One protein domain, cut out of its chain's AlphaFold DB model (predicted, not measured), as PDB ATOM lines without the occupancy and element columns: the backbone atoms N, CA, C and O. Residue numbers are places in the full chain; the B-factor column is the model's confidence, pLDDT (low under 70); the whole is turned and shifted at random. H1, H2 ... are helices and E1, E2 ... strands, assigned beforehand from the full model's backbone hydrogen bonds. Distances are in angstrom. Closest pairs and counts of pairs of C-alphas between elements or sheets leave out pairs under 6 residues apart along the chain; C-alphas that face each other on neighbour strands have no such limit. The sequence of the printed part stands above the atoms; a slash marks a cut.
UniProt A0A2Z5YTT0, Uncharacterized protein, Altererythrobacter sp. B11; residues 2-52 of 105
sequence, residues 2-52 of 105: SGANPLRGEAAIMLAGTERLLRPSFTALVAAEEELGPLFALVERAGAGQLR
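This is residues 2 to 52 of the 105 residues of an uncharacterized protein of Altererythrobacter sp. B11 (UniProt A0A2Z5YTT0). The model is an open arch: a two-stranded hairpin, E1 and E2, makes one leg, H2 makes the other, and H1 bridges the space between them, meeting H2 at a corner. The middle of the arch is empty, and the turn of the hairpin and the far end of H2 stick out. The printed part has 51 residues, with two named strands and then two named helices in the order E1, E2, H1, H2; the sheet's order is E1 - E2, antiparallel, and the class is mixed, helices and strands. The whole is loose, with a radius of gyration of the C-alphas of 12.8 A and spans of 33 by 26 by 20 A.

E1, residues 11 to 15, and E2, residues 18 to 22, form a hairpin, antiparallel at 148 degrees between their directions. Across the pair, N 11 and O 22 are 2.9 A apart and N 20 and O 13 are 2.8 A apart, both within hydrogen-bond range. H1, residues 26 to 36, is apart from E1. H2, residues 39 to 47, is apart from both strands. H1 and H2 are close but not clearly touching; their closest C-alphas, those of Glu 33 and Leu 39, are 5.7 A apart. They run the same way at a steep tilt of 68 degrees, only just short of about perpendicular. In H1 and H2 every O i to N i+4 pair is within hydrogen-bond range.

E1 begins at C-alpha 11, (98.305, 120.507, 193.433); E1 and E2 each measure 12.4 A from first to last C-alpha. H1 begins at C-alpha 26, (107.255, 122.035, 204.910), and measures 15.1 A. H2 measures 12.4 A and ends at C-alpha 47, (108.517, 105.334, 189.382).

The two C-alphas farthest apart, those of Ser 2 and Gln 50, are 34.9 A apart. Residues 14 to 19 stand free, as do residues 44 to 49, of which 44 to 47 belong to H2. The printed part has no cut, and the links E1 to E2, E2 to H1 and H1 to H2 are tight. The mean pLDDT of the printed part is 77.4; residues 15 to 16, 45 to 47 and 49 to 52 are under 70.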
ATOM      1  N   SER A   2      91.310 131.182 194.525       70.88
ATOM      2  CA  SER A   2      92.613 131.033 193.849       70.88
ATOM      3  C   SER A   2      92.934 129.557 193.629       70.88
ATOM      4  O   SER A   2      92.899 128.781 194.585       70.88
ATOM      5  N   GLY A   3      93.230 129.193 192.380       76.06
ATOM      6  CA  GLY A   3      93.634 127.843 191.987       76.06
ATOM      7  C   GLY A   3      95.003 127.434 192.541       76.06
ATOM      8  O   GLY A   3      95.682 128.224 193.197       76.06
ATOM      9  N   ALA A   4      95.391 126.182 192.284       85.56
ATOM     10  CA  ALA A   4      96.684 125.634 192.687       85.56
ATOM     11  C   ALA A   4      97.844 126.446 192.096       85.56
ATOM     12  O   ALA A   4      97.858 126.726 190.896       85.56
ATOM     13  N   ASN A   5      98.823 126.803 192.927       84.81
ATOM     14  CA  ASN A   5     100.067 127.399 192.459       84.81
ATOM     15  C   ASN A   5     101.186 126.339 192.363       84.81
ATOM     16  O   ASN A   5     101.787 125.999 193.389       84.81
ATOM     17  N   PRO A   6     101.536 125.863 191.152       78.44
ATOM     18  CA  PRO A   6     102.561 124.834 190.981       78.44
ATOM     19  C   PRO A   6     103.956 125.313 191.406       78.44
ATOM     20  O   PRO A   6     104.756 124.516 191.885       78.44
ATOM     21  N   LEU A   7     104.235 126.622 191.332       81.00
ATOM     22  CA  LEU A   7     105.505 127.205 191.791       81.00
ATOM     23  C   LEU A   7     105.668 127.142 193.322       81.00
ATOM     24  O   LEU A   7     106.756 127.388 193.833       81.00
ATOM     25  N   ARG A   8     104.594 126.821 194.057       78.50
ATOM     26  CA  ARG A   8     104.597 126.562 195.507       78.50
ATOM     27  C   ARG A   8     104.413 125.079 195.852       78.50
ATOM     28  O   ARG A   8     104.238 124.756 197.021       78.50
ATOM     29  N   GLY A   9     104.424 124.191 194.857       77.81
ATOM     30  CA  GLY A   9     104.166 122.762 195.048       77.81
ATOM     31  C   GLY A   9     102.700 122.423 195.333       77.81
ATOM     32  O   GLY A   9     102.398 121.298 195.715       77.81
ATOM     33  N   GLU A  10     101.775 123.369 195.165       88.94
ATOM     34  CA  GLU A  10     100.351 123.103 195.356       88.94
ATOM     35  C   GLU A  10      99.788 122.318 194.168       88.94
ATOM     36  O   GLU A  10     100.104 122.609 193.013       88.94
ATOM     37  N   ALA A  11      98.910 121.358 194.448       83.94
ATOM     38  CA  ALA A  11      98.305 120.507 193.433       83.94
ATOM     39  C   ALA A  11      96.831 120.258 193.752       83.94
ATOM     40  O   ALA A  11      96.475 119.950 194.884       83.94
ATOM     41  N   ALA A  12      95.956 120.360 192.758       83.50
ATOM     42  CA  ALA A  12      94.593 119.857 192.891       83.50
ATOM     43  C   ALA A  12      94.581 118.348 192.597       83.50
ATOM     44  O   ALA A  12      95.150 117.903 191.602       83.50
ATOM     45  N   ILE A  13      93.950 117.560 193.468       78.44
ATOM     46  CA  ILE A  13      93.858 116.100 193.371       78.44
ATOM     47  C   ILE A  13      92.386 115.699 193.444       78.44
ATOM     48  O   ILE A  13      91.653 116.140 194.327       78.44
ATOM     49  N   MET A  14      91.951 114.827 192.539       74.69
ATOM     50  CA  MET A  14      90.594 114.283 192.544       74.69
ATOM     51  C   MET A  14      90.533 113.000 193.382       74.69
ATOM     52  O   MET A  14      91.124 111.984 193.010       74.69
ATOM     53  N   LEU A  15      89.798 113.020 194.496       65.81
ATOM     54  CA  LEU A  15      89.657 111.886 195.415       65.81
ATOM     55  C   LEU A  15      88.179 111.534 195.594       65.81
ATOM     56  O   LEU A  15      87.394 112.359 196.052       65.81
ATOM     57  N   ALA A  16      87.797 110.308 195.214       69.69
ATOM     58  CA  ALA A  16      86.413 109.816 195.278       69.69
ATOM     59  C   ALA A  16      85.375 110.791 194.668       69.69
ATOM     60  O   ALA A  16      84.294 110.989 195.211       69.69
ATOM     61  N   GLY A  17      85.728 111.436 193.550       75.56
ATOM     62  CA  GLY A  17      84.862 112.402 192.859       75.56
ATOM     63  C   GLY A  17      84.818 113.800 193.489       75.56
ATOM     64  O   GLY A  17      84.061 114.644 193.026       75.56
ATOM     65  N   THR A  18      85.626 114.064 194.518       71.50
ATOM     66  CA  THR A  18      85.769 115.388 195.135       71.50
ATOM     67  C   THR A  18      87.153 115.967 194.853       71.50
ATOM     68  O   THR A  18      88.166 115.320 195.125       71.50
ATOM     69  N   GLU A  19      87.211 117.205 194.359       79.12
ATOM     70  CA  GLU A  19      88.476 117.914 194.158       79.12
ATOM     71  C   GLU A  19      89.026 118.426 195.494       79.12
ATOM     72  O   GLU A  19      88.337 119.087 196.276       79.12
ATOM     73  N   ARG A  20      90.286 118.102 195.770       78.94
ATOM     74  CA  ARG A  20      91.002 118.501 196.978       78.94
ATOM     75  C   ARG A  20      92.269 119.233 196.589       78.94
ATOM     76  O   ARG A  20      93.101 118.704 195.861       78.94
ATOM     77  N   LEU A  21      92.427 120.447 197.101       84.31
ATOM     78  CA  LEU A  21      93.633 121.228 196.887       84.31
ATOM     79  C   LEU A  21      94.685 120.856 197.934       84.31
ATOM     80  O   LEU A  21      94.555 121.202 199.108       84.31
ATOM     81  N   LEU A  22      95.728 120.166 197.493       81.38
ATOM     82  CA  LEU A  22      96.927 119.913 198.268       81.38
ATOM     83  C   LEU A  22      97.762 121.195 198.312       81.38
ATOM     84  O   LEU A  22      98.217 121.690 197.283       81.38
ATOM     85  N   ARG A  23      97.969 121.722 199.518       85.38
ATOM     86  CA  ARG A  23      98.899 122.824 199.789       85.38
ATOM     87  C   ARG A  23      99.993 122.297 200.708       85.38
ATOM     88  O   ARG A  23      99.841 122.395 201.927       85.38
ATOM     89  N   PRO A  24     101.034 121.652 200.162       75.31
ATOM     90  CA  PRO A  24     102.067 121.079 201.001       75.31
ATOM     91  C   PRO A  24     102.783 122.209 201.738       75.31
ATOM     92  O   PRO A  24     103.288 123.154 201.133       75.31
ATOM     93  N   SER A  25     102.799 122.125 203.061       82.94
ATOM     94  CA  SER A  25     103.692 122.926 203.887       82.94
ATOM     95  C   SER A  25     104.911 122.083 204.232       82.94
ATOM     96  O   SER A  25     104.821 120.858 204.311       82.94
ATOM     97  N   PHE A  26     106.047 122.734 204.473       82.94
ATOM     98  CA  PHE A  26     107.255 122.035 204.910       82.94
ATOM     99  C   PHE A  26     106.983 121.172 206.153       82.94
ATOM    100  O   PHE A  26     107.338 120.003 206.181       82.94
ATOM    101  N   THR A  27     106.238 121.704 207.127       86.44
ATOM    102  CA  THR A  27     105.817 120.964 208.325       86.44
ATOM    103  C   THR A  27     104.979 119.727 207.999       86.44
ATOM    104  O   THR A  27     105.203 118.679 208.591       86.44
ATOM    105  N   ALA A  28     104.034 119.819 207.056       80.62
ATOM    106  CA  ALA A  28     103.216 118.672 206.662       80.62
ATOM    107  C   ALA A  28     104.035 117.599 205.932       80.62
ATOM    108  O   ALA A  28     103.773 116.413 206.104       80.62
ATOM    109  N   LEU A  29     105.030 118.005 205.137       80.69
ATOM    110  CA  LEU A  29     105.934 117.075 204.461       80.69
ATOM    111  C   LEU A  29     106.867 116.369 205.450       80.69
ATOM    112  O   LEU A  29     107.012 115.157 205.358       80.69
ATOM    113  N   VAL A  30     107.432 117.093 206.421       87.19
ATOM    114  CA  VAL A  30     108.277 116.502 207.473       87.19
ATOM    115  C   VAL A  30     107.475 115.522 208.329       87.19
ATOM    116  O   VAL A  30     107.923 114.404 208.540       87.19
ATOM    117  N   ALA A  31     106.258 115.886 208.744       81.12
ATOM    118  CA  ALA A  31     105.386 114.974 209.485       81.12
ATOM    119  C   ALA A  31     105.045 113.709 208.671       81.12
ATOM    120  O   ALA A  31     105.039 112.603 209.205       81.12
ATOM    121  N   ALA A  32     104.806 113.856 207.363       75.56
ATOM    122  CA  ALA A  32     104.578 112.717 206.478       75.56
ATOM    123  C   ALA A  32     105.833 111.842 206.304       75.56
ATOM    124  O   ALA A  32     105.702 110.626 206.207       75.56
ATOM    125  N   GLU A  33     107.036 112.425 206.280       85.69
ATOM    126  CA  GLU A  33     108.300 111.672 206.262       85.69
ATOM    127  C   GLU A  33     108.561 110.926 207.572       85.69
ATOM    128  O   GLU A  33     109.029 109.788 207.541       85.69
ATOM    129  N   GLU A  34     108.238 111.526 208.717       86.25
ATOM    130  CA  GLU A  34     108.332 110.862 210.022       86.25
ATOM    131  C   GLU A  34     107.403 109.641 210.104       86.25
ATOM    132  O   GLU A  34     107.784 108.614 210.667       86.25
ATOM    133  N   GLU A  35     106.208 109.721 209.511       77.62
ATOM    134  CA  GLU A  35     105.224 108.632 209.515       77.62
ATOM    135  C   GLU A  35     105.509 107.549 208.459       77.62
ATOM    136  O   GLU A  35     105.440 106.352 208.745       77.62
ATOM    137  N   LEU A  36     105.812 107.951 207.222       77.31
ATOM    138  CA  LEU A  36     105.906 107.051 206.064       77.31
ATOM    139  C   LEU A  36     107.347 106.633 205.733       77.31
ATOM    140  O   LEU A  36     107.561 105.793 204.848       77.31
ATOM    141  N   GLY A  37     108.332 107.211 206.421       81.50
ATOM    142  CA  GLY A  37     109.736 107.162 206.029       81.50
ATOM    143  C   GLY A  37     110.042 108.097 204.847       81.50
ATOM    144  O   GLY A  37     109.199 108.902 204.448       81.50
ATOM    145  N   PRO A  38     111.241 107.994 204.239       86.81
ATOM    146  CA  PRO A  38     111.678 108.929 203.205       86.81
ATOM    147  C   PRO A  38     110.700 108.985 202.023       86.81
ATOM    148  O   PRO A  38     110.552 108.010 201.275       86.81
ATOM    149  N   LEU A  39     110.060 110.139 201.812       82.69
ATOM    150  CA  LEU A  39     109.082 110.316 200.733       82.69
ATOM    151  C   LEU A  39     109.729 110.145 199.355       82.69
ATOM    152  O   LEU A  39     109.100 109.619 198.440       82.69
ATOM    153  N   PHE A  40     111.008 110.499 199.217       83.06
ATOM    154  CA  PHE A  40     111.756 110.286 197.978       83.06
ATOM    155  C   PHE A  40     111.851 108.799 197.606       83.06
ATOM    156  O   PHE A  40     111.582 108.434 196.465       83.06
ATOM    157  N   ALA A  41     112.088 107.916 198.581       79.44
ATOM    158  CA  ALA A  41     112.088 106.473 198.344       79.44
ATOM    159  C   ALA A  41     110.698 105.959 197.924       79.44
ATOM    160  O   ALA A  41     110.581 104.978 197.192       79.44
ATOM    161  N   LEU A  42     109.619 106.605 198.376       72.38
ATOM    162  CA  LEU A  42     108.258 106.281 197.946       72.38
ATOM    163  C   LEU A  42     108.006 106.707 196.491       72.38
ATOM    164  O   LEU A  42     107.398 105.945 195.738       72.38
ATOM    165  N   VAL A  43     108.529 107.864 196.081       75.75
ATOM    166  CA  VAL A  43     108.513 108.335 194.686       75.75
ATOM    167  C   VAL A  43     109.327 107.409 193.779       75.75
ATOM    168  O   VAL A  43     108.844 107.029 192.716       75.75
ATOM    169  N   GLU A  44     110.513 106.978 194.207       79.94
ATOM    170  CA  GLU A  44     111.348 106.045 193.440       79.94
ATOM    171  C   GLU A  44     110.661 104.691 193.240       79.94
ATOM    172  O   GLU A  44     110.602 104.183 192.120       79.94
ATOM    173  N   ARG A  45     110.048 104.130 194.291       68.94
ATOM    174  CA  ARG A  45     109.257 102.893 194.174       68.94
ATOM    175  C   ARG A  45     108.026 103.067 193.283       68.94
ATOM    176  O   ARG A  45     107.659 102.134 192.567       68.94
ATOM    177  N   ALA A  46     107.385 104.239 193.310       67.81
ATOM    178  CA  ALA A  46     106.279 104.559 192.404       67.81
ATOM    179  C   ALA A  46     106.757 104.565 190.949       67.81
ATOM    180  O   ALA A  46     106.154 103.912 190.098       67.81
ATOM    181  N   GLY A  47     107.872 105.256 190.692       63.38
ATOM    182  CA  GLY A  47     108.517 105.334 189.382       63.38
ATOM    183  C   GLY A  47     109.013 103.979 188.877       63.38
ATOM    184  O   GLY A  47     108.965 103.720 187.680       63.38
ATOM    185  N   ALA A  48     109.393 103.076 189.784       71.06
ATOM    186  CA  ALA A  48     109.757 101.695 189.477       71.06
ATOM    187  C   ALA A  48     108.545 100.765 189.229       71.06
ATOM    188  O   ALA A  48     108.726  99.557 189.081       71.06
ATOM    189  N   GLY A  49     107.308 101.282 189.225       59.38
ATOM    190  CA  GLY A  49     106.091 100.485 189.007       59.38
ATOM    191  C   GLY A  49     105.732  99.555 190.172       59.38
ATOM    192  O   GLY A  49     104.853  98.703 190.052       59.38
ATOM    193  N   GLN A  50     106.385  99.722 191.324       60.22
ATOM    194  CA  GLN A  50     106.203  98.881 192.508       60.22
ATOM    195  C   GLN A  50     105.013  99.335 193.370       60.22
ATOM    196  O   GLN A  50     104.641  98.669 194.339       60.22
ATOM    197  N   LEU A  51     104.357 100.444 193.000       59.72
ATOM    198  CA  LEU A  51     103.105 100.894 193.609       59.72
ATOM    199  C   LEU A  51     101.878 100.380 192.833       59.72
ATOM    200  O   LEU A  51     101.232 101.073 192.059       59.72
ATOM    201  N   ARG A  52     101.615  99.100 193.127       63.75
ATOM    202  CA  ARG A  52     100.373  98.301 193.122       63.75
ATOM    203  C   ARG A  52      99.367  98.533 191.982       63.75
ATOM    204  O   ARG A  52      98.466  99.365 192.073       63.75
TER     205      ARG A  52